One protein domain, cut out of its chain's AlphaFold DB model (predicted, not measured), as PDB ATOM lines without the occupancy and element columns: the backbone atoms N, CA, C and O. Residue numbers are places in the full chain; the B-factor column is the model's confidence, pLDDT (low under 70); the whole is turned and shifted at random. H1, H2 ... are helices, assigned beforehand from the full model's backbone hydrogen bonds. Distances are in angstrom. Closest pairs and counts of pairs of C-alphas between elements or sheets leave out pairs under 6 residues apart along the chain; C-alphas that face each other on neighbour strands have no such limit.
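What this domain is: This is residues 5 to 190 of the 191 residues of an uncharacterized protein of Candidatus Lokiarchaeota archaeon (UniProt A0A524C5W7). Two short helices, H3 and H4, make the core of a body of mostly crossed helices: H1 covers H3 on one side, H6 crosses both, and the long hairpin of H7 and H8 packs on H4 away from H1. H5 leads from the core along H6 with one end on H8, while H2 and part of the unnamed stretch 44 to 60 lie at one end of the body. The printed part has 186 residues with eight named helices, H1 to H8 in order along the chain, and no named strand; the class is all helix. It is compact, with a radius of gyration of the C-alphas of 16.9 A and spans of 56 by 39 by 30 A.

Where its parts are: H1 is residues 9 to 29, 30.1 A long, with C-alpha 9 at (28.920, -46.163, -23.559). H2 is residues 37 to 43, H3 residues 61 to 72 and H4 residues 79 to 87. H5 is residues 89 to 103, 19.9 A long, and H6 residues 109 to 124, 21.9 A. H7 is residues 133 to 150, 25.8 A long. H8, the longest helix, is residues 160 to 188, 42.1 A long, and C-alpha 188 stands at (46.406, -60.155, -35.700).

How they stand to each other: H4 is the hub, touching H3, H6, H7 and, only just, H8, with 3 pairs of C-alphas within 8 A. H3 and H4 form a helical hairpin at a steep tilt of 41 degrees, with Tyr 65 and Leu 85 their closest C-alphas at 6.6 A. H4 touches H6 at Val 86 and Ser 118, the closest C-alphas, 4.9 A apart. H3 touches H1, closest at the C-alphas of Ala 20 and Ser 67, 4.5 A, at a steep tilt of 50 degrees, opposite ways. H3 also touches H6, closest at the C-alphas of Ala 69 and Pro 114, 5.2 A. H5 and H6 form a helical hairpin at 37 degrees, only just steep. H7 and H8 form another at a shallow tilt of 14 degrees, with the C-alphas of Ser 138 and Val 171 closest at 5.7 A. H2 touches no helix but is near H5. H1 is apart from H7 and H8. Every O i to N i+4 pair is within hydrogen-bond range in H1, H2, H3, H4, H5, H7 and H8, and 11 of 12 are in H6.

The domain as a whole: The C-alphas farthest apart, of Asn 46 and Lys 190, are 57.4 A apart. The printed part has no cut. The link from H2 to H3, 17 residues, is long. The mean pLDDT of the printed part is 91.0, and residue 190 alone is under 70.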
ATOM      1  N   SER A   5      24.319 -53.103 -18.562       80.75
ATOM      2  CA  SER A   5      24.237 -53.440 -19.990       80.75
ATOM      3  C   SER A   5      23.225 -52.608 -20.783       80.75
ATOM      4  O   SER A   5      23.312 -52.574 -22.003       80.75
ATOM      5  N   GLU A   6      22.269 -51.962 -20.114       86.12
ATOM      6  CA  GLU A   6      21.219 -51.150 -20.745       86.12
ATOM      7  C   GLU A   6      21.648 -49.691 -20.955       86.12
ATOM      8  O   GLU A   6      20.962 -48.931 -21.640       86.12
ATOM      9  N   TYR A   7      22.768 -49.273 -20.360       90.56
ATOM     10  CA  TYR A   7      23.301 -47.928 -20.534       90.56
ATOM     11  C   TYR A   7      24.211 -47.852 -21.758       90.56
ATOM     12  O   TYR A   7      24.984 -48.764 -22.054       90.56
ATOM     13  N   ASN A   8      24.160 -46.721 -22.463       93.81
ATOM     14  CA  ASN A   8      25.090 -46.463 -23.555       93.81
ATOM     15  C   ASN A   8      26.514 -46.202 -23.023       93.81
ATOM     16  O   ASN A   8      26.725 -45.864 -21.853       93.81
ATOM     17  N   LEU A   9      27.505 -46.316 -23.911       93.25
ATOM     18  CA  LEU A   9      28.920 -46.163 -23.559       93.25
ATOM     19  C   LEU A   9      29.240 -44.797 -22.933       93.25
ATOM     20  O   LEU A   9      30.056 -44.723 -22.016       93.25
ATOM     21  N   LYS A  10      28.593 -43.718 -23.393       94.50
ATOM     22  CA  LYS A  10      28.817 -42.365 -22.867       94.50
ATOM     23  C   LYS A  10      28.399 -42.276 -21.400       94.50
ATOM     24  O   LYS A  10      29.181 -41.808 -20.578       94.50
ATOM     25  N   THR A  11      27.212 -42.772 -21.060       94.69
ATOM     26  CA  THR A  11      26.720 -42.800 -19.678       94.69
ATOM     27  C   THR A  11      27.628 -43.641 -18.787       94.69
ATOM     28  O   THR A  11      28.019 -43.177 -17.721       94.69
ATOM     29  N   ILE A  12      28.039 -44.826 -19.246       95.12
ATOM     30  CA  ILE A  12      28.964 -45.686 -18.493       95.12
ATOM     31  C   ILE A  12      30.309 -44.981 -18.270       95.12
ATOM     32  O   ILE A  12      30.850 -45.027 -17.170       95.12
ATOM     33  N   THR A  13      30.825 -44.283 -19.284       96.12
ATOM     34  CA  THR A  13      32.076 -43.518 -19.168       96.12
ATOM     35  C   THR A  13      31.954 -42.431 -18.105       96.12
ATOM     36  O   THR A  13      32.824 -42.323 -17.249       96.12
ATOM     37  N   ILE A  14      30.854 -41.672 -18.098       96.44
ATOM     38  CA  ILE A  14      30.598 -40.653 -17.069       96.44
ATOM     39  C   ILE A  14      30.534 -41.295 -15.679       96.44
ATOM     40  O   ILE A  14      31.157 -40.788 -14.754       96.44
ATOM     41  N   MET A  15      29.853 -42.435 -15.525       95.88
ATOM     42  CA  MET A  15      29.817 -43.161 -14.250       95.88
ATOM     43  C   MET A  15      31.219 -43.580 -13.785       95.88
ATOM     44  O   MET A  15      31.547 -43.408 -12.614       95.88
ATOM     45  N   GLN A  16      32.064 -44.084 -14.691       97.06
ATOM     46  CA  GLN A  16      33.451 -44.439 -14.372       97.06
ATOM     47  C   GLN A  16      34.271 -43.212 -13.952       97.06
ATOM     48  O   GLN A  16      35.017 -43.294 -12.980       97.06
ATOM     49  N   LEU A  17      34.100 -42.067 -14.621       97.06
ATOM     50  CA  LEU A  17      34.767 -40.815 -14.246       97.06
ATOM     51  C   LEU A  17      34.294 -40.287 -12.886       97.06
ATOM     52  O   LEU A  17      35.117 -39.843 -12.090       97.06
ATOM     53  N   LEU A  18      32.995 -40.369 -12.588       97.44
ATOM     54  CA  LEU A  18      32.444 -39.976 -11.287       97.44
ATOM     55  C   LEU A  18      32.984 -40.857 -10.158       97.44
ATOM     56  O   LEU A  18      33.350 -40.346  -9.105       97.44
ATOM     57  N   ILE A  19      33.085 -42.168 -10.387       97.62
ATOM     58  CA  ILE A  19      33.648 -43.098  -9.403       97.62
ATOM     59  C   ILE A  19      35.147 -42.866  -9.234       97.62
ATOM     60  O   ILE A  19      35.618 -42.821  -8.103       97.62
ATOM     61  N   ALA A  20      35.892 -42.634 -10.317       97.38
ATOM     62  CA  ALA A  20      37.297 -42.257 -10.221       97.38
ATOM     63  C   ALA A  20      37.479 -40.949  -9.430       97.38
ATOM     64  O   ALA A  20      38.340 -40.876  -8.561       97.38
ATOM     65  N   CYS A  21      36.632 -39.945  -9.664       97.44
ATOM     66  CA  CYS A  21      36.634 -38.704  -8.892       97.44
ATOM     67  C   CYS A  21      36.366 -38.966  -7.403       97.44
ATOM     68  O   CYS A  21      37.125 -38.502  -6.556       97.44
ATOM     69  N   ALA A  22      35.351 -39.775  -7.076       97.56
ATOM     70  CA  ALA A  22      35.054 -40.156  -5.699       97.56
ATOM     71  C   ALA A  22      36.244 -40.864  -5.031       97.56
ATOM     72  O   ALA A  22      36.616 -40.501  -3.919       97.56
ATOM     73  N   VAL A  23      36.894 -41.809  -5.720       96.56
ATOM     74  CA  VAL A  23      38.110 -42.470  -5.221       96.56
ATOM     75  C   VAL A  23      39.226 -41.448  -4.984       96.56
ATOM     76  O   VAL A  23      39.815 -41.445  -3.909       96.56
ATOM     77  N   SER A  24      39.477 -40.529  -5.919       95.56
ATOM     78  CA  SER A  24      40.496 -39.482  -5.746       95.56
ATOM     79  C   SER A  24      40.212 -38.571  -4.546       95.56
ATOM     80  O   SER A  24      41.132 -38.218  -3.811       95.56
ATOM     81  N   LEU A  25      38.944 -38.221  -4.311       95.75
ATOM     82  CA  LEU A  25      38.529 -37.429  -3.151       95.75
ATOM     83  C   LEU A  25      38.739 -38.191  -1.837       95.75
ATOM     84  O   LEU A  25      39.196 -37.597  -0.863       95.75
ATOM     85  N   LEU A  26      38.480 -39.503  -1.805       95.12
ATOM     86  CA  LEU A  26      38.778 -40.325  -0.627       95.12
ATOM     87  C   LEU A  26      40.272 -40.289  -0.289       95.12
ATOM     88  O   LEU A  26      40.626 -40.135   0.876       95.12
ATOM     89  N   PHE A  27      41.155 -40.363  -1.283       92.44
ATOM     90  CA  PHE A  27      42.600 -40.270  -1.048       92.44
ATOM     91  C   PHE A  27      43.057 -38.893  -0.556       92.44
ATOM     92  O   PHE A  27      44.030 -38.809   0.188       92.44
ATOM     93  N   GLN A  28      42.361 -37.824  -0.949       93.31
ATOM     94  CA  GLN A  28      42.676 -36.465  -0.514       93.31
ATOM     95  C   GLN A  28      42.150 -36.140   0.891       93.31
ATOM     96  O   GLN A  28      42.782 -35.375   1.613       93.31
ATOM     97  N   PHE A  29      40.973 -36.650   1.258       93.88
ATOM     98  CA  PHE A  29      40.257 -36.181   2.450       93.88
ATOM     99  C   PHE A  29      40.046 -37.246   3.524       93.88
ATOM    100  O   PHE A  29      39.777 -36.895   4.669       93.88
ATOM    101  N   VAL A  30      40.140 -38.531   3.179       93.25
ATOM    102  CA  VAL A  30      39.807 -39.638   4.090       93.25
ATOM    103  C   VAL A  30      41.030 -40.487   4.413       93.25
ATOM    104  O   VAL A  30      41.285 -40.774   5.578       93.25
ATOM    105  N   ILE A  31      41.798 -40.893   3.402       89.94
ATOM    106  CA  ILE A  31      42.977 -41.740   3.604       89.94
ATOM    107  C   ILE A  31      44.115 -40.894   4.184       89.94
ATOM    108  O   ILE A  31      44.447 -39.871   3.585       89.94
ATOM    109  N   PRO A  32      44.742 -41.291   5.307       89.81
ATOM    110  CA  PRO A  32      45.869 -40.554   5.870       89.81
ATOM    111  C   PRO A  32      47.009 -40.394   4.862       89.81
ATOM    112  O   PRO A  32      47.385 -41.346   4.181       89.81
ATOM    113  N   MET A  33      47.600 -39.200   4.795       86.19
ATOM    114  CA  MET A  33      48.704 -38.931   3.869       86.19
ATOM    115  C   MET A  33      49.925 -39.814   4.155       86.19
ATOM    116  O   MET A  33      50.552 -40.311   3.228       86.19
ATOM    117  N   ALA A  34      50.184 -40.120   5.428       86.56
ATOM    118  CA  ALA A  34      51.218 -41.063   5.853       86.56
ATOM    119  C   ALA A  34      50.993 -42.515   5.390       86.56
ATOM    120  O   ALA A  34      51.885 -43.341   5.538       86.56
ATOM    121  N   TRP A  35      49.819 -42.872   4.860       87.56
ATOM    122  CA  TRP A  35      49.607 -44.200   4.266       87.56
ATOM    123  C   TRP A  35      50.060 -44.257   2.809       87.56
ATOM    124  O   TRP A  35      50.164 -45.342   2.241       87.56
ATOM    125  N   GLN A  36      50.342 -43.106   2.201       86.56
ATOM    126  CA  GLN A  36      50.872 -43.037   0.852       86.56
ATOM    127  C   GLN A  36      52.395 -43.260   0.898       86.56
ATOM    128  O   GLN A  36      53.101 -42.460   1.522       86.56
ATOM    129  N   PRO A  37      52.914 -44.314   0.238       83.62
ATOM    130  CA  PRO A  37      54.296 -44.781   0.391       83.62
ATOM    131  C   PRO A  37      55.363 -43.695   0.231       83.62
ATOM    132  O   PRO A  37      56.239 -43.555   1.083       83.62
ATOM    133  N   LEU A  38      55.250 -42.876  -0.817       83.06
ATOM    134  CA  LEU A  38      56.219 -41.818  -1.094       83.06
ATOM    135  C   LEU A  38      56.243 -40.731  -0.005       83.06
ATOM    136  O   LEU A  38      57.315 -40.255   0.361       83.06
ATOM    137  N   TYR A  39      55.084 -40.352   0.540       83.94
ATOM    138  CA  TYR A  39      55.008 -39.308   1.569       83.94
ATOM    139  C   TYR A  39      55.437 -39.822   2.937       83.94
ATOM    140  O   TYR A  39      56.126 -39.111   3.662       83.94
ATOM    141  N   PHE A  40      55.105 -41.072   3.268       83.62
ATOM    142  CA  PHE A  40      55.653 -41.727   4.453       83.62
ATOM    143  C   PHE A  40      57.183 -41.749   4.416       83.62
ATOM    144  O   PHE A  40      57.834 -41.427   5.406       83.62
ATOM    145  N   PHE A  41      57.758 -42.096   3.264       83.44
ATOM    146  CA  PHE A  41      59.203 -42.163   3.092       83.44
ATOM    147  C   PHE A  41      59.870 -40.783   3.135       83.44
ATOM    148  O   PHE A  41      60.871 -40.610   3.824       83.44
ATOM    149  N   GLY A  42      59.322 -39.798   2.418       81.81
ATOM    150  CA  GLY A  42      59.926 -38.468   2.300       81.81
ATOM    151  C   GLY A  42      59.702 -37.551   3.505       81.81
ATOM    152  O   GLY A  42      60.555 -36.720   3.806       81.81
ATOM    153  N   SER A  43      58.570 -37.690   4.197       85.44
ATOM    154  CA  SER A  43      58.127 -36.764   5.255       85.44
ATOM    155  C   SER A  43      57.857 -37.449   6.600       85.44
ATOM    156  O   SER A  43      57.593 -36.776   7.597       85.44
ATOM    157  N   GLY A  44      57.957 -38.778   6.662       85.75
ATOM    158  CA  GLY A  44      57.785 -39.561   7.881       85.75
ATOM    159  C   GLY A  44      56.326 -39.910   8.215       85.75
ATOM    160  O   GLY A  44      55.390 -39.534   7.507       85.75
ATOM    161  N   PRO A  45      56.100 -40.614   9.340       88.56
ATOM    162  CA  PRO A  45      54.787 -41.147   9.727       88.56
ATOM    163  C   PRO A  45      53.765 -40.074  10.123       88.56
ATOM    164  O   PRO A  45      52.578 -40.370  10.233       88.56
ATOM    165  N   ASN A  46      54.220 -38.846  10.373       90.31
ATOM    166  CA  ASN A  46      53.389 -37.762  10.889       90.31
ATOM    167  C   ASN A  46      52.900 -36.799   9.802       90.31
ATOM    168  O   ASN A  46      52.205 -35.847  10.150       90.31
ATOM    169  N   VAL A  47      53.245 -37.034   8.530       88.75
ATOM    170  CA  VAL A  47      52.813 -36.186   7.413       88.75
ATOM    171  C   VAL A  47      51.290 -36.157   7.302       88.75
ATOM    172  O   VAL A  47      50.609 -37.191   7.365       88.75
ATOM    173  N   ARG A  48      50.745 -34.958   7.130       89.88
ATOM    174  CA  ARG A  48      49.314 -34.697   7.006       89.88
ATOM    175  C   ARG A  48      49.005 -34.036   5.676       89.88
ATOM    176  O   ARG A  48      49.850 -33.439   5.014       89.88
ATOM    177  N   HIS A  49      47.734 -34.138   5.307       87.31
ATOM    178  CA  HIS A  49      47.205 -33.357   4.200       87.31
ATOM    179  C   HIS A  49      47.398 -31.870   4.476       87.31
ATOM    180  O   HIS A  49      47.144 -31.418   5.591       87.31
ATOM    181  N   PHE A  50      47.779 -31.132   3.434       85.56
ATOM    182  CA  PHE A  50      47.993 -29.681   3.466       85.56
ATOM    183  C   PHE A  50      49.185 -29.205   4.309       85.56
ATOM    184  O   PHE A  50      49.326 -27.997   4.493       85.56
ATOM    185  N   ASP A  51      50.053 -30.111   4.774       87.62
ATOM    186  CA  ASP A  51      51.347 -29.711   5.329       87.62
ATOM    187  C   ASP A  51      52.140 -28.906   4.288       87.62
ATOM    188  O   ASP A  51      52.052 -29.143   3.078       87.62
ATOM    189  N   GLU A  52      52.921 -27.929   4.744       82.81
ATOM    190  CA  GLU A  52      53.728 -27.108   3.845       82.81
ATOM    191  C   GLU A  52      54.739 -27.983   3.090       82.81
ATOM    192  O   GLU A  52      55.484 -28.766   3.678       82.81
ATOM    193  N   GLY A  53      54.738 -27.889   1.758       78.44
ATOM    194  CA  GLY A  53      55.547 -28.762   0.908       78.44
ATOM    195  C   GLY A  53      54.887 -30.103   0.557       78.44
ATOM    196  O   GLY A  53      55.383 -30.805  -0.319       78.44
ATOM    197  N   ALA A  54      53.753 -30.467   1.151       84.38
ATOM    198  CA  ALA A  54      53.015 -31.653   0.744       84.38
ATOM    199  C   ALA A  54      52.242 -31.385  -0.559       84.38
ATOM    200  O   ALA A  54      51.620 -30.337  -0.733       84.38
ATOM    201  N   ASN A  55      52.258 -32.336  -1.496       87.19
ATOM    202  CA  ASN A  55      51.432 -32.209  -2.696       87.19
ATOM    203  C   ASN A  55      49.948 -32.363  -2.341       87.19
ATOM    204  O   ASN A  55      49.569 -33.172  -1.492       87.19
ATOM    205  N   ILE A  56      49.086 -31.694  -3.098       90.19
ATOM    206  CA  ILE A  56      47.656 -31.970  -3.076       90.19
ATOM    207  C   ILE A  56      47.416 -33.229  -3.921       90.19
ATOM    208  O   ILE A  56      47.466 -33.207  -5.153       90.19
ATOM    209  N   VAL A  57      47.176 -34.346  -3.236       89.62
ATOM    210  CA  VAL A  57      47.063 -35.710  -3.773       89.62
ATOM    211  C   VAL A  57      46.130 -35.790  -4.981       89.62
ATOM    212  O   VAL A  57      46.500 -36.384  -5.993       89.62
ATOM    213  N   ILE A  58      44.954 -35.155  -4.930       91.38
ATOM    214  CA  ILE A  58      43.991 -35.179  -6.049       91.38
ATOM    215  C   ILE A  58      44.524 -34.516  -7.329       91.38
ATOM    216  O   ILE A  58      44.024 -34.800  -8.411       91.38
ATOM    217  N   PHE A  59      45.548 -33.666  -7.256       91.62
ATOM    218  CA  PHE A  59      46.183 -33.084  -8.443       91.62
ATOM    219  C   PHE A  59      47.351 -33.918  -8.975       91.62
ATOM    220  O   PHE A  59      47.827 -33.675 -10.087       91.62
ATOM    221  N   THR A  60      47.777 -34.944  -8.239       89.62
ATOM    222  CA  THR A  60      48.791 -35.877  -8.728       89.62
ATOM    223  C   THR A  60      48.208 -36.758  -9.826       89.62
ATOM    224  O   THR A  60      47.096 -37.280  -9.739       89.62
ATOM    225  N   VAL A  61      48.972 -36.940 -10.896       87.69
ATOM    226  CA  VAL A  61      48.573 -37.764 -12.036       87.69
ATOM    227  C   VAL A  61      48.417 -39.230 -11.621       87.69
ATOM    228  O   VAL A  61      47.472 -39.900 -12.039       87.69
ATOM    229  N   SER A  62      49.316 -39.715 -10.766       88.88
ATOM    230  CA  SER A  62      49.284 -41.077 -10.244       88.88
ATOM    231  C   SER A  62      47.984 -41.393  -9.494       88.88
ATOM    232  O   SER A  62      47.450 -42.489  -9.672       88.88
ATOM    233  N   GLN A  63      47.390 -40.418  -8.781       92.62
ATOM    234  CA  GLN A  63      46.058 -40.580  -8.182       92.62
ATOM    235  C   GLN A  63      45.012 -40.918  -9.228       92.62
ATOM    236  O   GLN A  63      44.212 -41.831  -9.041       92.62
ATOM    237  N   TRP A  64      45.004 -40.182 -10.336       93.44
ATOM    238  CA  TRP A  64      44.025 -40.390 -11.394       93.44
ATOM    239  C   TRP A  64      44.238 -41.714 -12.109       93.44
ATOM    240  O   TRP A  64      43.259 -42.380 -12.444       93.44
ATOM    241  N   TYR A  65      45.490 -42.139 -12.295       93.81
ATOM    242  CA  TYR A  65      45.799 -43.463 -12.830       93.81
ATOM    243  C   TYR A  65      45.228 -44.561 -11.933       93.81
ATOM    244  O   TYR A  65      44.503 -45.427 -12.424       93.81
ATOM    245  N   PHE A  66      45.474 -44.481 -10.625       95.00
ATOM    246  CA  PHE A  66      44.924 -45.414  -9.647       95.00
ATOM    247  C   PHE A  66      43.389 -45.404  -9.654       95.00
ATOM    248  O   PHE A  66      42.751 -46.439  -9.854       95.00
ATOM    249  N   SER A  67      42.776 -44.229  -9.509       96.69
ATOM    250  CA  SER A  67      41.321 -44.066  -9.455       96.69
ATOM    251  C   SER A  67      40.620 -44.591 -10.712       96.69
ATOM    252  O   SER A  67      39.583 -45.252 -10.621       96.69
ATOM    253  N   LEU A  68      41.191 -44.347 -11.896       96.88
ATOM    254  CA  LEU A  68      40.650 -44.852 -13.160       96.88
ATOM    255  C   LEU A  68      40.872 -46.357 -13.327       96.88
ATOM    256  O   LEU A  68      40.006 -47.023 -13.892       96.88
ATOM    257  N   ALA A  69      41.961 -46.915 -12.794       97.06
ATOM    258  CA  ALA A  69      42.180 -48.359 -12.753       97.06
ATOM    259  C   ALA A  69      41.168 -49.076 -11.841       97.06
ATOM    260  O   ALA A  69      40.697 -50.161 -12.180       97.06
ATOM    261  N   ILE A  70      40.747 -48.454 -10.734       96.75
ATOM    262  CA  ILE A  70      39.639 -48.963  -9.908       96.75
ATOM    263  C   ILE A  70      38.310 -48.871 -10.670       96.75
ATOM    264  O   ILE A  70      37.591 -49.865 -10.803       96.75
ATOM    265  N   ALA A  71      37.991 -47.705 -11.242       97.38
ATOM    266  CA  ALA A  71      36.751 -47.506 -11.997       97.38
ATOM    267  C   ALA A  71      36.664 -48.374 -13.270       97.38
ATOM    268  O   ALA A  71      35.571 -48.676 -13.762       97.38
ATOM    269  N   TRP A  72      37.799 -48.816 -13.812       97.44
ATOM    270  CA  TRP A  72      37.871 -49.706 -14.970       97.44
ATOM    271  C   TRP A  72      37.119 -51.031 -14.755       97.44
ATOM    272  O   TRP A  72      36.498 -51.542 -15.693       97.44
ATOM    273  N   PHE A  73      37.069 -51.549 -13.521       96.00
ATOM    274  CA  PHE A  73      36.385 -52.810 -13.213       96.00
ATOM    275  C   PHE A  73      34.872 -52.791 -13.477       96.00
ATOM    276  O   PHE A  73      34.287 -53.857 -13.662       96.00
ATOM    277  N   ILE A  74      34.255 -51.608 -13.571       94.56
ATOM    278  CA  ILE A  74      32.828 -51.434 -13.886       94.56
ATOM    279  C   ILE A  74      32.531 -51.851 -15.330       94.56
ATOM    280  O   ILE A  74      31.590 -52.598 -15.591       94.56
ATOM    281  N   LYS A  75      33.338 -51.378 -16.287       94.50
ATOM    282  CA  LYS A  75      33.219 -51.715 -17.709       94.50
ATOM    283  C   LYS A  75      34.606 -51.781 -18.341       94.50
ATOM    284  O   LYS A  75      35.156 -50.775 -18.786       94.50
ATOM    285  N   ARG A  76      35.125 -53.007 -18.426       94.88
ATOM    286  CA  ARG A  76      36.498 -53.311 -18.863       94.88
ATOM    287  C   ARG A  76      36.765 -53.081 -20.356       94.88
ATOM    288  O   ARG A  76      37.915 -52.971 -20.766       94.88
ATOM    289  N   ASP A  77      35.710 -53.007 -21.164       93.25
ATOM    290  CA  ASP A  77      35.798 -52.805 -22.620       93.25
ATOM    291  C   ASP A  77      35.585 -51.341 -23.031       93.25
ATOM    292  O   ASP A  77      35.292 -51.058 -24.189       93.25
ATOM    293  N   ASN A  78      35.678 -50.395 -22.090       96.00
ATOM    294  CA  ASN A  78      35.530 -48.979 -22.405       96.00
ATOM    295  C   ASN A  78      36.792 -48.450 -23.117       96.00
ATOM    296  O   ASN A  78      37.837 -48.325 -22.473       96.00
ATOM    297  N   PRO A  79      36.721 -48.069 -24.408       95.25
ATOM    298  CA  PRO A  79      37.895 -47.624 -25.147       95.25
ATOM    299  C   PRO A  79      38.496 -46.327 -24.599       95.25
ATOM    300  O   PRO A  79      39.710 -46.167 -24.653       95.25
ATOM    301  N   TYR A  80      37.701 -45.408 -24.046       94.62
ATOM    302  CA  TYR A  80      38.224 -44.143 -23.520       94.62
ATOM    303  C   TYR A  80      39.127 -44.382 -22.307       94.62
ATOM    304  O   TYR A  80      40.268 -43.925 -22.280       94.62
ATOM    305  N   ILE A  81      38.637 -45.175 -21.351       96.38
ATOM    306  CA  ILE A  81      39.375 -45.540 -20.137       96.38
ATOM    307  C   ILE A  81      40.584 -46.414 -20.488       96.38
ATOM    308  O   ILE A  81      41.686 -46.159 -20.011       96.38
ATOM    309  N   ASN A  82      40.408 -47.390 -21.386       97.44
ATOM    310  CA  ASN A  82      41.480 -48.300 -21.785       97.44
ATOM    311  C   ASN A  82      42.641 -47.579 -22.472       97.44
ATOM    312  O   ASN A  82      43.796 -47.845 -22.156       97.44
ATOM    313  N   ASN A  83      42.352 -46.651 -23.392       96.44
ATOM    314  CA  ASN A  83      43.406 -45.881 -24.049       96.44
ATOM    315  C   ASN A  83      44.139 -44.988 -23.043       96.44
ATOM    316  O   ASN A  83      45.366 -44.972 -23.051       96.44
ATOM    317  N   PHE A  84      43.417 -44.298 -22.156       94.81
ATOM    318  CA  PHE A  84      44.041 -43.464 -21.130       94.81
ATOM    319  C   PHE A  84      44.992 -44.267 -20.225       94.81
ATOM    320  O   PHE A  84      46.151 -43.889 -20.069       94.81
ATOM    321  N   LEU A  85      44.535 -45.409 -19.698       96.06
ATOM    322  CA  LEU A  85      45.338 -46.276 -18.830       96.06
ATOM    323  C   LEU A  85      46.530 -46.913 -19.564       96.06
ATOM    324  O   LEU A  85      47.618 -47.021 -19.008       96.06
ATOM    325  N   VAL A  86      46.383 -47.330 -20.822       97.12
ATOM    326  CA  VAL A  86      47.520 -47.918 -21.550       97.12
ATOM    327  C   VAL A  86      48.569 -46.868 -21.886       97.12
ATOM    328  O   VAL A  86      49.756 -47.125 -21.705       97.12
ATOM    329  N   TYR A  87      48.177 -45.675 -22.330       94.62
ATOM    330  CA  TYR A  87      49.162 -44.634 -22.625       94.62
ATOM    331  C   TYR A  87      49.801 -44.030 -21.369       94.62
ATOM    332  O   TYR A  87      50.841 -43.387 -21.493       94.62
ATOM    333  N   SER A  88      49.255 -44.268 -20.169       90.56
ATOM    334  CA  SER A  88      49.937 -43.933 -18.916       90.56
ATOM    335  C   SER A  88      51.025 -44.932 -18.502       90.56
ATOM    336  O   SER A  88      51.817 -44.603 -17.620       90.56
ATOM    337  N   LEU A  89      51.141 -46.102 -19.157       92.94
ATOM    338  CA  LEU A  89      52.162 -47.117 -18.838       92.94
ATOM    339  C   LEU A  89      53.572 -46.550 -18.796       92.94
ATOM    340  O   LEU A  89      54.342 -46.909 -17.919       92.94
ATOM    341  N   ILE A  90      53.917 -45.671 -19.731       91.56
ATOM    342  CA  ILE A  90      55.258 -45.091 -19.797       91.56
ATOM    343  C   ILE A  90      55.553 -44.252 -18.552       91.56
ATOM    344  O   ILE A  90      56.599 -44.426 -17.933       91.56
ATOM    345  N   GLY A  91      54.618 -43.377 -18.166       89.38
ATOM    346  CA  GLY A  91      54.742 -42.589 -16.942       89.38
ATOM    347  C   GLY A  91      54.847 -43.488 -15.713       89.38
ATOM    348  O   GLY A  91      55.746 -43.305 -14.901       89.38
ATOM    349  N   LEU A  92      54.001 -44.520 -15.633       90.94
ATOM    350  CA  LEU A  92      54.029 -45.506 -14.551       90.94
ATOM    351  C   LEU A  92      55.364 -46.256 -14.478       90.94
ATOM    352  O   LEU A  92      55.912 -46.381 -13.393       90.94
ATOM    353  N   ILE A  93      55.917 -46.711 -15.607       90.75
ATOM    354  CA  ILE A  93      57.213 -47.406 -15.656       90.75
ATOM    355  C   ILE A  93      58.324 -46.494 -15.142       90.75
ATOM    356  O   ILE A  93      59.125 -46.925 -14.321       90.75
ATOM    357  N   ILE A  94      58.369 -45.240 -15.601       88.38
ATOM    358  CA  ILE A  94      59.387 -44.276 -15.166       88.38
ATOM    359  C   ILE A  94      59.267 -44.020 -13.661       88.38
ATOM    360  O   ILE A  94      60.285 -43.997 -12.965       88.38
ATOM    361  N   THR A  95      58.047 -43.843 -13.152       87.06
ATOM    362  CA  THR A  95      57.796 -43.618 -11.725       87.06
ATOM    363  C   THR A  95      58.181 -44.833 -10.889       87.06
ATOM    364  O   THR A  95      59.038 -44.695 -10.024       87.06
ATOM    365  N   ILE A  96      57.672 -46.026 -11.216       87.94
ATOM    366  CA  ILE A  96      57.985 -47.277 -10.506       87.94
ATOM    367  C   ILE A  96      59.489 -47.552 -10.529       87.94
ATOM    368  O   ILE A  96      60.070 -47.921  -9.514       87.94
ATOM    369  N   PHE A  97      60.145 -47.356 -11.677       87.12
ATOM    370  CA  PHE A  97      61.592 -47.525 -11.777       87.12
ATOM    371  C   PHE A  97      62.329 -46.545 -10.862       87.12
ATOM    372  O   PHE A  97      63.233 -46.955 -10.141       87.12
ATOM    373  N   THR A  98      61.920 -45.272 -10.846       83.56
ATOM    374  CA  THR A  98      62.498 -44.268  -9.938       83.56
ATOM    375  C   THR A  98      62.274 -44.670  -8.477       83.56
ATOM    376  O   THR A  98      63.198 -44.623  -7.676       83.56
ATOM    377  N   GLU A  99      61.074 -45.116  -8.121       83.44
ATOM    378  CA  GLU A  99      60.713 -45.500  -6.754       83.44
ATOM    379  C   GLU A  99      61.471 -46.723  -6.255       83.44
ATOM    380  O   GLU A  99      61.991 -46.716  -5.139       83.44
ATOM    381  N   ILE A 100      61.609 -47.746  -7.092       85.12
ATOM    382  CA  ILE A 100      62.355 -48.953  -6.748       85.12
ATOM    383  C   ILE A 100      63.856 -48.659  -6.682       85.12
ATOM    384  O   ILE A 100      64.506 -49.021  -5.705       85.12
ATOM    385  N   VAL A 101      64.419 -48.013  -7.707       84.19
ATOM    386  CA  VAL A 101      65.876 -47.861  -7.842       84.19
ATOM    387  C   VAL A 101      66.421 -46.755  -6.948       84.19
ATOM    388  O   VAL A 101      67.481 -46.927  -6.353       84.19
ATOM    389  N   SER A 102      65.725 -45.622  -6.852       80.31
ATOM    390  CA  SER A 102      66.210 -44.460  -6.099       80.31
ATOM    391  C   SER A 102      65.745 -44.454  -4.646       80.31
ATOM    392  O   SER A 102      66.480 -43.961  -3.796       80.31
ATOM    393  N   TYR A 103      64.560 -44.997  -4.348       78.69
ATOM    394  CA  TYR A 103      63.965 -44.915  -3.007       78.69
ATOM    395  C   TYR A 103      63.769 -46.276  -2.321       78.69
ATOM    396  O   TYR A 103      63.428 -46.313  -1.142       78.69
ATOM    397  N   GLY A 104      63.991 -47.402  -3.015       78.81
ATOM    398  CA  GLY A 104      63.775 -48.740  -2.452       78.81
ATOM    399  C   GLY A 104      62.312 -49.027  -2.087       78.81
ATOM    400  O   GLY A 104      62.038 -49.858  -1.219       78.81
ATOM    401  N   LEU A 105      61.356 -48.334  -2.714       80.94
ATOM    402  CA  LEU A 105      59.930 -48.416  -2.392       80.94
ATOM    403  C   LEU A 105      59.250 -49.558  -3.156       80.94
ATOM    404  O   LEU A 105      58.596 -49.363  -4.175       80.94
ATOM    405  N   PHE A 106      59.380 -50.781  -2.638       74.75
ATOM    406  CA  PHE A 106      58.776 -51.977  -3.247       74.75
ATOM    407  C   PHE A 106      57.277 -52.149  -2.960       74.75
ATOM    408  O   PHE A 106      56.606 -52.937  -3.622       74.75
ATOM    409  N   TYR A 107      56.749 -51.437  -1.964       72.06
ATOM    410  CA  TYR A 107      55.361 -51.555  -1.506       72.06
ATOM    411  C   TYR A 107      54.446 -50.474  -2.092       72.06
ATOM    412  O   TYR A 107      53.354 -50.251  -1.563       72.06
ATOM    413  N   ASP A 108      54.864 -49.806  -3.175       76.31
ATOM    414  CA  ASP A 108      54.072 -48.736  -3.775       76.31
ATOM    415  C   ASP A 108      52.860 -49.249  -4.572       76.31
ATOM    416  O   ASP A 108      52.809 -49.282  -5.806       76.31
ATOM    417  N   TYR A 109      51.835 -49.656  -3.823       72.44
ATOM    418  CA  TYR A 109      50.561 -50.134  -4.350       72.44
ATOM    419  C   TYR A 109      49.868 -49.104  -5.253       72.44
ATOM    420  O   TYR A 109      49.052 -49.479  -6.101       72.44
ATOM    421  N   TYR A 110      50.193 -47.821  -5.088       81.69
ATOM    422  CA  TYR A 110      49.591 -46.713  -5.809       81.69
ATOM    423  C   TYR A 110      49.923 -46.749  -7.300       81.69
ATOM    424  O   TYR A 110      49.069 -46.461  -8.139       81.69
ATOM    425  N   HIS A 111      51.134 -47.192  -7.638       87.75
ATOM    426  CA  HIS A 111      51.584 -47.346  -9.018       87.75
ATOM    427  C   HIS A 111      51.435 -48.786  -9.533       87.75
ATOM    428  O   HIS A 111      51.171 -48.989 -10.721       87.75
ATOM    429  N   ILE A 112      51.518 -49.794  -8.655       85.94
ATOM    430  CA  ILE A 112      51.432 -51.214  -9.041       85.94
ATOM    431  C   ILE A 112      50.050 -51.581  -9.604       85.94
ATOM    432  O   ILE A 112      49.974 -52.253 -10.635       85.94
ATOM    433  N   ILE A 113      48.953 -51.146  -8.970       91.50
ATOM    434  CA  ILE A 113      47.591 -51.457  -9.447       91.50
ATOM    435  C   ILE A 113      47.335 -50.903 -10.857       91.50
ATOM    436  O   ILE A 113      46.983 -51.696 -11.739       91.50
ATOM    437  N   PRO A 114      47.506 -49.591 -11.122       94.44
ATOM    438  CA  PRO A 114      47.302 -49.071 -12.466       94.44
ATOM    439  C   PRO A 114      48.266 -49.702 -13.472       94.44
ATOM    440  O   PRO A 114      47.836 -50.022 -14.576       94.44
ATOM    441  N   PHE A 115      49.517 -49.989 -13.094       94.31
ATOM    442  CA  PHE A 115      50.455 -50.692 -13.969       94.31
ATOM    443  C   PHE A 115      49.934 -52.078 -14.378       94.31
ATOM    444  O   PHE A 115      49.849 -52.378 -15.569       94.31
ATOM    445  N   GLY A 116      49.503 -52.900 -13.416       94.31
ATOM    446  CA  GLY A 116      48.953 -54.231 -13.682       94.31
ATOM    447  C   GLY A 116      47.700 -54.197 -14.564       94.31
ATOM    448  O   GLY A 116      47.593 -54.974 -15.518       94.31
ATOM    449  N   VAL A 117      46.777 -53.265 -14.302       96.88
ATOM    450  CA  VAL A 117      45.576 -53.068 -15.134       96.88
ATOM    451  C   VAL A 117      45.962 -52.674 -16.558       96.88
ATOM    452  O   VAL A 117      45.450 -53.253 -17.516       96.88
ATOM    453  N   SER A 118      46.900 -51.748 -16.728       96.81
ATOM    454  CA  SER A 118      47.319 -51.299 -18.052       96.81
ATOM    455  C   SER A 118      48.049 -52.380 -18.851       96.81
ATOM    456  O   SER A 118      47.786 -52.526 -20.047       96.81
ATOM    457  N   ILE A 119      48.890 -53.200 -18.209       96.81
ATOM    458  CA  ILE A 119      49.498 -54.384 -18.840       96.81
ATOM    459  C   ILE A 119      48.416 -55.386 -19.258       96.81
ATOM    460  O   ILE A 119      48.439 -55.885 -20.387       96.81
ATOM    461  N   TYR A 120      47.431 -55.644 -18.393       97.38
ATOM    462  CA  TYR A 120      46.306 -56.516 -18.727       97.38
ATOM    463  C   TYR A 120      45.530 -55.996 -19.942       97.38
ATOM    464  O   TYR A 120      45.218 -56.776 -20.842       97.38
ATOM    465  N   ILE A 121      45.243 -54.693 -20.012       97.38
ATOM    466  CA  ILE A 121      44.541 -54.094 -21.153       97.38
ATOM    467  C   ILE A 121      45.382 -54.235 -22.428       97.38
ATOM    468  O   ILE A 121      44.859 -54.674 -23.454       97.38
ATOM    469  N   PHE A 122      46.676 -53.911 -22.362       96.25
ATOM    470  CA  PHE A 122      47.597 -54.018 -23.493       96.25
ATOM    471  C   PHE A 122      47.663 -55.443 -24.058       96.25
ATOM    472  O   PHE A 122      47.647 -55.620 -25.277       96.25
ATOM    473  N   TRP A 123      47.677 -56.460 -23.191       94.56
ATOM    474  CA  TRP A 123      47.712 -57.862 -23.607       94.56
ATOM    475  C   TRP A 123      46.334 -58.374 -24.047       94.56
ATOM    476  O   TRP A 123      46.185 -58.896 -25.148       94.56
ATOM    477  N   LYS A 124      45.313 -58.268 -23.190       95.75
ATOM    478  CA  LYS A 124      44.039 -58.998 -23.334       95.75
ATOM    479  C   LYS A 124      42.899 -58.179 -23.933       95.75
ATOM    480  O   LYS A 124      41.875 -58.757 -24.282       95.75
ATOM    481  N   LYS A 125      43.037 -56.856 -24.033       95.06
ATOM    482  CA  LYS A 125      41.992 -55.936 -24.525       95.06
ATOM    483  C   LYS A 125      42.503 -55.005 -25.627       95.06
ATOM    484  O   LYS A 125      41.938 -53.930 -25.846       95.06
ATOM    485  N   ARG A 126      43.540 -55.426 -26.356       93.62
ATOM    486  CA  ARG A 126      44.208 -54.663 -27.424       93.62
ATOM    487  C   ARG A 126      43.256 -54.128 -28.501       93.62
ATOM    488  O   ARG A 126      43.474 -53.036 -29.031       93.62
ATOM    489  N   ASP A 127      42.163 -54.827 -28.785       93.19
ATOM    490  CA  ASP A 127      41.175 -54.394 -29.784       93.19
ATOM    491  C   ASP A 127      40.497 -53.073 -29.428       93.19
ATOM    492  O   ASP A 127      40.196 -52.274 -30.317       93.19
ATOM    493  N   THR A 128      40.381 -52.773 -28.134       94.75
ATOM    494  CA  THR A 128      39.831 -51.510 -27.620       94.75
ATOM    495  C   THR A 128      40.808 -50.330 -27.720       94.75
ATOM    496  O   THR A 128      40.430 -49.184 -27.464       94.75
ATOM    497  N   LEU A 129      42.065 -50.581 -28.100       96.19
ATOM    498  CA  LEU A 129      43.119 -49.572 -28.184       96.19
ATOM    499  C   LEU A 129      43.200 -48.940 -29.573       96.19
ATOM    500  O   LEU A 129      43.170 -49.612 -30.609       96.19
ATOM    501  N   TYR A 130      43.360 -47.625 -29.594       95.06
ATOM    502  CA  TYR A 130      43.382 -46.808 -30.793       95.06
ATOM    503  C   TYR A 130      44.646 -45.933 -30.792       95.06
ATOM    504  O   TYR A 130      44.736 -44.993 -30.002       95.06
ATOM    505  N   PRO A 131      45.597 -46.167 -31.717       94.31
ATOM    506  CA  PRO A 131      46.853 -45.412 -31.808       94.31
ATOM    507  C   PRO A 131      46.681 -43.886 -31.798       94.31
ATOM    508  O   PRO A 131      47.459 -43.174 -31.181       94.31
ATOM    509  N   LYS A 132      45.609 -43.370 -32.416       94.00
ATOM    510  CA  LYS A 132      45.320 -41.924 -32.482       94.00
ATOM    511  C   LYS A 132      45.060 -41.258 -31.122       94.00
ATOM    512  O   LYS A 132      45.152 -40.037 -31.011       94.00
ATOM    513  N   TYR A 133      44.714 -42.028 -30.090       94.12
ATOM    514  CA  TYR A 133      44.464 -41.481 -28.754       94.12
ATOM    515  C   TYR A 133      45.750 -41.056 -28.043       94.12
ATOM    516  O   TYR A 133      45.662 -40.275 -27.101       94.12
ATOM    517  N   VAL A 134      46.927 -41.467 -28.531       94.94
ATOM    518  CA  VAL A 134      48.206 -40.986 -27.995       94.94
ATOM    519  C   VAL A 134      48.310 -39.463 -28.061       94.94
ATOM    520  O   VAL A 134      48.749 -38.848 -27.104       94.94
ATOM    521  N   ILE A 135      47.812 -38.841 -29.138       94.06
ATOM    522  CA  ILE A 135      47.841 -37.381 -29.314       94.06
ATOM    523  C   ILE A 135      47.027 -36.705 -28.206       94.06
ATOM    524  O   ILE A 135      47.500 -35.783 -27.549       94.06
ATOM    525  N   HIS A 136      45.814 -37.210 -27.972       92.00
ATOM    526  CA  HIS A 136      44.904 -36.683 -26.961       92.00
ATOM    527  C   HIS A 136      45.496 -36.843 -25.558       92.00
ATOM    528  O   HIS A 136      45.451 -35.903 -24.767       92.00
ATOM    529  N   ASN A 137      46.103 -38.001 -25.269       91.12
ATOM    530  CA  ASN A 137      46.745 -38.235 -23.982       91.12
ATOM    531  C   ASN A 137      47.977 -37.343 -23.782       91.12
ATOM    532  O   ASN A 137      48.130 -36.764 -22.716       91.12
ATOM    533  N   SER A 138      48.814 -37.174 -24.809       93.50
ATOM    534  CA  SER A 138      50.001 -36.311 -24.756       93.50
ATOM    535  C   SER A 138      49.644 -34.845 -24.508       93.50
ATOM    536  O   SER A 138      50.299 -34.181 -23.709       93.50
ATOM    537  N   ILE A 139      48.583 -34.339 -25.145       93.62
ATOM    538  CA  ILE A 139      48.086 -32.978 -24.893       93.62
ATOM    539  C   ILE A 139      47.566 -32.865 -23.461       93.62
ATOM    540  O   ILE A 139      47.979 -31.964 -22.732       93.62
ATOM    541  N   PHE A 140      46.697 -33.793 -23.046       91.38
ATOM    542  CA  PHE A 140      46.118 -33.787 -21.706       91.38
ATOM    543  C   PHE A 140      47.201 -33.825 -20.625       91.38
ATOM    544  O   PHE A 140      47.209 -32.966 -19.747       91.38
ATOM    545  N   ILE A 141      48.138 -34.775 -20.710       90.50
ATOM    546  CA  ILE A 141      49.173 -34.952 -19.694       90.50
ATOM    547  C   ILE A 141      50.107 -33.746 -19.634       90.50
ATOM    548  O   ILE A 141      50.455 -33.319 -18.542       90.50
ATOM    549  N   THR A 142      50.442 -33.145 -20.781       93.75
ATOM    550  CA  THR A 142      51.270 -31.933 -20.848       93.75
ATOM    551  C   THR A 142      50.587 -30.764 -20.152       93.75
ATOM    552  O   THR A 142      51.173 -30.155 -19.262       93.75
ATOM    553  N   ILE A 143      49.336 -30.466 -20.520       93.69
ATOM    554  CA  ILE A 143      48.583 -29.352 -19.929       93.69
ATOM    555  C   ILE A 143      48.398 -29.574 -18.429       93.69
ATOM    556  O   ILE A 143      48.674 -28.674 -17.641       93.69
ATOM    557  N   TRP A 144      47.967 -30.774 -18.032       92.00
ATOM    558  CA  TRP A 144      47.741 -31.114 -16.632       92.00
ATOM    559  C   TRP A 144      49.011 -30.939 -15.803       92.00
ATOM    560  O   TRP A 144      49.005 -30.228 -14.802       92.00
ATOM    561  N   LEU A 145      50.112 -31.551 -16.240       90.81
ATOM    562  CA  LEU A 145      51.386 -31.500 -15.538       90.81
ATOM    563  C   LEU A 145      51.914 -30.062 -15.438       90.81
ATOM    564  O   LEU A 145      52.325 -29.642 -14.358       90.81
ATOM    565  N   LEU A 146      51.873 -29.273 -16.511       92.81
ATOM    566  CA  LEU A 146      52.326 -27.881 -16.445       92.81
ATOM    567  C   LEU A 146      51.463 -27.044 -15.490       92.81
ATOM    568  O   LEU A 146      52.013 -26.326 -14.657       92.81
ATOM    569  N   LEU A 147      50.134 -27.169 -15.556       93.88
ATOM    570  CA  LEU A 147      49.227 -26.452 -14.652       93.88
ATOM    571  C   LEU A 147      49.500 -26.802 -13.190       93.88
ATOM    572  O   LEU A 147      49.668 -25.910 -12.364       93.88
ATOM    573  N   VAL A 148      49.579 -28.093 -12.876       92.44
ATOM    574  CA  VAL A 148      49.773 -28.579 -11.506       92.44
ATOM    575  C   VAL A 148      51.124 -28.145 -10.936       92.44
ATOM    576  O   VAL A 148      51.185 -27.753  -9.769       92.44
ATOM    577  N   TYR A 149      52.174 -28.144 -11.759       92.06
ATOM    578  CA  TYR A 149      53.500 -27.675 -11.366       92.06
ATOM    579  C   TYR A 149      53.516 -26.160 -11.104       92.06
ATOM    580  O   TYR A 149      53.912 -25.719 -10.025       92.06
ATOM    581  N   PHE A 150      53.046 -25.343 -12.056       92.56
ATOM    582  CA  PHE A 150      53.124 -23.879 -11.948       92.56
ATOM    583  C   PHE A 150      52.163 -23.283 -10.920       92.56
ATOM    584  O   PHE A 150      52.501 -22.292 -10.276       92.56
ATOM    585  N   LEU A 151      50.998 -23.900 -10.711       92.94
ATOM    586  CA  LEU A 151      50.066 -23.515  -9.649       92.94
ATOM    587  C   LEU A 151      50.488 -24.036  -8.266       92.94
ATOM    588  O   LEU A 151      49.768 -23.821  -7.296       92.94
ATOM    589  N   ARG A 152      51.641 -24.714  -8.167       90.88
ATOM    590  CA  ARG A 152      52.168 -25.317  -6.933       90.88
ATOM    591  C   ARG A 152      51.182 -26.274  -6.256       90.88
ATOM    592  O   ARG A 152      51.114 -26.348  -5.036       90.88
ATOM    593  N   LEU A 153      50.421 -27.019  -7.059       90.19
ATOM    594  CA  LEU A 153      49.443 -27.995  -6.570       90.19
ATOM    595  C   LEU A 153      50.098 -29.359  -6.317       90.19
ATOM    596  O   LEU A 153      49.763 -30.032  -5.345       90.19
ATOM    597  N   ALA A 154      51.042 -29.764  -7.171       87.12
ATOM    598  CA  ALA A 154      51.897 -30.929  -6.958       87.12
ATOM    599  C   ALA A 154      53.202 -30.821  -7.766       87.12
ATOM    600  O   ALA A 154      53.298 -30.025  -8.699       87.12
ATOM    601  N   TYR A 155      54.200 -31.637  -7.418       83.56
ATOM    602  CA  TYR A 155      55.493 -31.767  -8.113       83.56
ATOM    603  C   TYR A 155      56.375 -30.507  -8.121       83.56
ATOM    604  O   TYR A 155      57.454 -30.525  -8.701       83.56
ATOM    605  N   PHE A 156      55.958 -29.433  -7.449       84.31
ATOM    606  CA  PHE A 156      56.625 -28.125  -7.443       84.31
ATOM    607  C   PHE A 156      57.994 -28.114  -6.750       84.31
ATOM    608  O   PHE A 156      58.726 -27.133  -6.844       84.31
ATOM    609  N   GLN A 157      58.329 -29.190  -6.038       83.00
ATOM    610  CA  GLN A 157      59.637 -29.396  -5.418       83.00
ATOM    611  C   GLN A 157      60.672 -29.967  -6.395       83.00
ATOM    612  O   GLN A 157      61.870 -29.884  -6.134       83.00
ATOM    613  N   ALA A 158      60.233 -30.568  -7.507       84.25
ATOM    614  CA  ALA A 158      61.144 -31.120  -8.499       84.25
ATOM    615  C   ALA A 158      61.808 -29.985  -9.300       84.25
ATOM    616  O   ALA A 158      61.124 -29.028  -9.665       84.25
ATOM    617  N   PRO A 159      63.105 -30.085  -9.644       90.88
ATOM    618  CA  PRO A 159      63.724 -29.153 -10.577       90.88
ATOM    619  C   PRO A 159      62.960 -29.117 -11.906       90.88
ATOM    620  O   PRO A 159      62.668 -30.160 -12.496       90.88
ATOM    621  N   ILE A 160      62.670 -27.913 -12.413       89.81
ATOM    622  CA  ILE A 160      61.880 -27.745 -13.646       89.81
ATOM    623  C   ILE A 160      62.499 -28.474 -14.845       89.81
ATOM    624  O   ILE A 160      61.781 -28.988 -15.697       89.81
ATOM    625  N   ILE A 161      63.832 -28.553 -14.904       90.94
ATOM    626  CA  ILE A 161      64.543 -29.243 -15.984       90.94
ATOM    627  C   ILE A 161      64.244 -30.744 -15.933       90.94
ATOM    628  O   ILE A 161      63.799 -31.303 -16.935       90.94
ATOM    629  N   ASP A 162      64.400 -31.380 -14.770       87.38
ATOM    630  CA  ASP A 162      64.107 -32.807 -14.587       87.38
ATOM    631  C   ASP A 162      62.646 -33.116 -14.917       87.38
ATOM    632  O   ASP A 162      62.332 -34.124 -15.558       87.38
ATOM    633  N   TYR A 163      61.750 -32.211 -14.523       87.06
ATOM    634  CA  TYR A 163      60.328 -32.303 -14.816       87.06
ATOM    635  C   TYR A 163      60.035 -32.284 -16.322       87.06
ATOM    636  O   TYR A 163      59.341 -33.165 -16.837       87.06
ATOM    637  N   LEU A 164      60.599 -31.315 -17.048       91.81
ATOM    638  CA  LEU A 164      60.419 -31.183 -18.494       91.81
ATOM    639  C   LEU A 164      61.044 -32.354 -19.257       91.81
ATOM    640  O   LEU A 164      60.430 -32.862 -20.195       91.81
ATOM    641  N   VAL A 165      62.219 -32.835 -18.840       91.69
ATOM    642  CA  VAL A 165      62.861 -34.015 -19.442       91.69
ATOM    643  C   VAL A 165      61.968 -35.246 -19.291       91.69
ATOM    644  O   VAL A 165      61.706 -35.937 -20.277       91.69
ATOM    645  N   ARG A 166      61.434 -35.500 -18.088       89.00
ATOM    646  CA  ARG A 166      60.498 -36.613 -17.852       89.00
ATOM    647  C   ARG A 166      59.245 -36.487 -18.712       89.00
ATOM    648  O   ARG A 166      58.831 -37.474 -19.314       89.00
ATOM    649  N   LEU A 167      58.672 -35.289 -18.821       92.06
ATOM    650  CA  LEU A 167      57.507 -35.039 -19.668       92.06
ATOM    651  C   LEU A 167      57.792 -35.367 -21.141       92.06
ATOM    652  O   LEU A 167      57.016 -36.088 -21.770       92.06
ATOM    653  N   VAL A 168      58.915 -34.890 -21.685       93.88
ATOM    654  CA  VAL A 168      59.316 -35.173 -23.072       93.88
ATOM    655  C   VAL A 168      59.503 -36.676 -23.290       93.88
ATOM    656  O   VAL A 168      58.987 -37.215 -24.270       93.88
ATOM    657  N   LEU A 169      60.170 -37.370 -22.362       93.12
ATOM    658  CA  LEU A 169      60.340 -38.825 -22.426       93.12
ATOM    659  C   LEU A 169      58.996 -39.558 -22.426       93.12
ATOM    660  O   LEU A 169      58.792 -40.443 -23.258       93.12
ATOM    661  N   ILE A 170      58.061 -39.166 -21.555       92.81
ATOM    662  CA  ILE A 170      56.715 -39.750 -21.496       92.81
ATOM    663  C   ILE A 170      55.999 -39.597 -22.841       92.81
ATOM    664  O   ILE A 170      55.438 -40.567 -23.352       92.81
ATOM    665  N   VAL A 171      56.046 -38.404 -23.438       94.38
ATOM    666  CA  VAL A 171      55.395 -38.130 -24.725       94.38
ATOM    667  C   VAL A 171      56.025 -38.961 -25.844       94.38
ATOM    668  O   VAL A 171      55.306 -39.670 -26.548       94.38
ATOM    669  N   ILE A 172      57.353 -38.923 -25.995       95.62
ATOM    670  CA  ILE A 172      58.067 -39.642 -27.064       95.62
ATOM    671  C   ILE A 172      57.823 -41.150 -26.962       95.62
ATOM    672  O   ILE A 172      57.411 -41.784 -27.937       95.62
ATOM    673  N   LEU A 173      58.022 -41.735 -25.781       96.12
ATOM    674  CA  LEU A 173      57.822 -43.168 -25.568       96.12
ATOM    675  C   LEU A 173      56.338 -43.560 -25.670       96.12
ATOM    676  O   LEU A 173      56.025 -44.671 -26.099       96.12
ATOM    677  N   GLY A 174      55.412 -42.647 -25.366       95.12
ATOM    678  CA  GLY A 174      53.984 -42.830 -25.624       95.12
ATOM    679  C   GLY A 174      53.683 -43.023 -27.113       95.12
ATOM    680  O   GLY A 174      52.918 -43.921 -27.479       95.12
ATOM    681  N   TYR A 175      54.327 -42.250 -27.995       96.44
ATOM    682  CA  TYR A 175      54.224 -42.458 -29.445       96.44
ATOM    683  C   TYR A 175      54.820 -43.798 -29.873       96.44
ATOM    684  O   TYR A 175      54.196 -44.500 -30.670       96.44
ATOM    685  N   VAL A 176      55.967 -44.202 -29.316       96.69
ATOM    686  CA  VAL A 176      56.550 -45.533 -29.571       96.69
ATOM    687  C   VAL A 176      55.553 -46.637 -29.205       96.69
ATOM    688  O   VAL A 176      55.286 -47.520 -30.022       96.69
ATOM    689  N   LEU A 177      54.914 -46.546 -28.035       96.19
ATOM    690  CA  LEU A 177      53.863 -47.477 -27.621       96.19
ATOM    691  C   LEU A 177      52.686 -47.494 -28.610       96.19
ATOM    692  O   LEU A 177      52.200 -48.566 -28.973       96.19
ATOM    693  N   ALA A 178      52.253 -46.332 -29.106       96.75
ATOM    694  CA  ALA A 178      51.192 -46.241 -30.109       96.75
ATOM    695  C   ALA A 178      51.561 -46.950 -31.426       96.75
ATOM    696  O   ALA A 178      50.717 -47.631 -32.021       96.75
ATOM    697  N   TYR A 179      52.818 -46.835 -31.874       96.69
ATOM    698  CA  TYR A 179      53.330 -47.573 -33.034       96.69
ATOM    699  C   TYR A 179      53.343 -49.084 -32.790       96.69
ATOM    700  O   TYR A 179      52.899 -49.832 -33.666       96.69
ATOM    701  N   ILE A 180      53.764 -49.533 -31.604       96.31
ATOM    702  CA  ILE A 180      53.736 -50.952 -31.216       96.31
ATOM    703  C   ILE A 180      52.300 -51.486 -31.255       96.31
ATOM    704  O   ILE A 180      52.041 -52.502 -31.900       96.31
ATOM    705  N   ILE A 181      51.336 -50.777 -30.653       95.94
ATOM    706  CA  ILE A 181      49.914 -51.159 -30.685       95.94
ATOM    707  C   ILE A 181      49.421 -51.274 -32.133       95.94
ATOM    708  O   ILE A 181      48.775 -52.257 -32.495       95.94
ATOM    709  N   LYS A 182      49.742 -50.289 -32.981       95.81
ATOM    710  CA  LYS A 182      49.364 -50.292 -34.403       95.81
ATOM    711  C   LYS A 182      49.938 -51.501 -35.143       95.81
ATOM    712  O   LYS A 182      49.233 -52.094 -35.956       95.81
ATOM    713  N   TYR A 183      51.201 -51.833 -34.895       95.75
ATOM    714  CA  TYR A 183      51.872 -52.974 -35.510       95.75
ATOM    715  C   TYR A 183      51.229 -54.298 -35.085       95.75
ATOM    716  O   TYR A 183      50.850 -55.090 -35.944       95.75
ATOM    717  N   LEU A 184      51.020 -54.495 -33.781       94.00
ATOM    718  CA  LEU A 184      50.428 -55.719 -33.238       94.00
ATOM    719  C   LEU A 184      49.009 -55.956 -33.775       94.00
ATOM    720  O   LEU A 184      48.721 -57.044 -34.255       94.00
ATOM    721  N   LYS A 185      48.160 -54.923 -33.823       91.81
ATOM    722  CA  LYS A 185      46.803 -55.044 -34.392       91.81
ATOM    723  C   LYS A 185      46.800 -55.403 -35.880       91.81
ATOM    724  O   LYS A 185      45.907 -56.092 -36.352       91.81
ATOM    725  N   LYS A 186      47.784 -54.919 -36.647       90.81
ATOM    726  CA  LYS A 186      47.916 -55.283 -38.068       90.81
ATOM    727  C   LYS A 186      48.344 -56.732 -38.266       90.81
ATOM    728  O   LYS A 186      48.021 -57.287 -39.308       90.81
ATOM    729  N   ARG A 187      49.117 -57.291 -37.333       89.56
ATOM    730  CA  ARG A 187      49.538 -58.690 -37.374       89.56
ATOM    731  C   ARG A 187      48.350 -59.613 -37.114       89.56
ATOM    732  O   ARG A 187      48.111 -60.479 -37.939       89.56
ATOM    733  N   ASP A 188      47.579 -59.345 -36.061       85.88
ATOM    734  CA  ASP A 188      46.406 -60.155 -35.700       85.88
ATOM    735  C   ASP A 188      45.350 -60.205 -36.825       85.88
ATOM    736  O   ASP A 188      44.694 -61.215 -37.006       85.88
ATOM    737  N   ASN A 189      45.203 -59.134 -37.617       79.25
ATOM    738  CA  ASN A 189      44.252 -59.083 -38.741       79.25
ATOM    739  C   ASN A 189      44.734 -59.790 -40.026       79.25
ATOM    740  O   ASN A 189      44.013 -59.784 -41.025       79.25
ATOM    741  N   LYS A 190      45.984 -60.262 -40.066       67.69
ATOM    742  CA  LYS A 190      46.570 -60.969 -41.218       67.69
ATOM    743  C   LYS A 190      46.608 -62.487 -41.024       67.69
ATOM    744  O   LYS A 190      46.897 -63.182 -41.996       67.69
TER     745      LYS A 190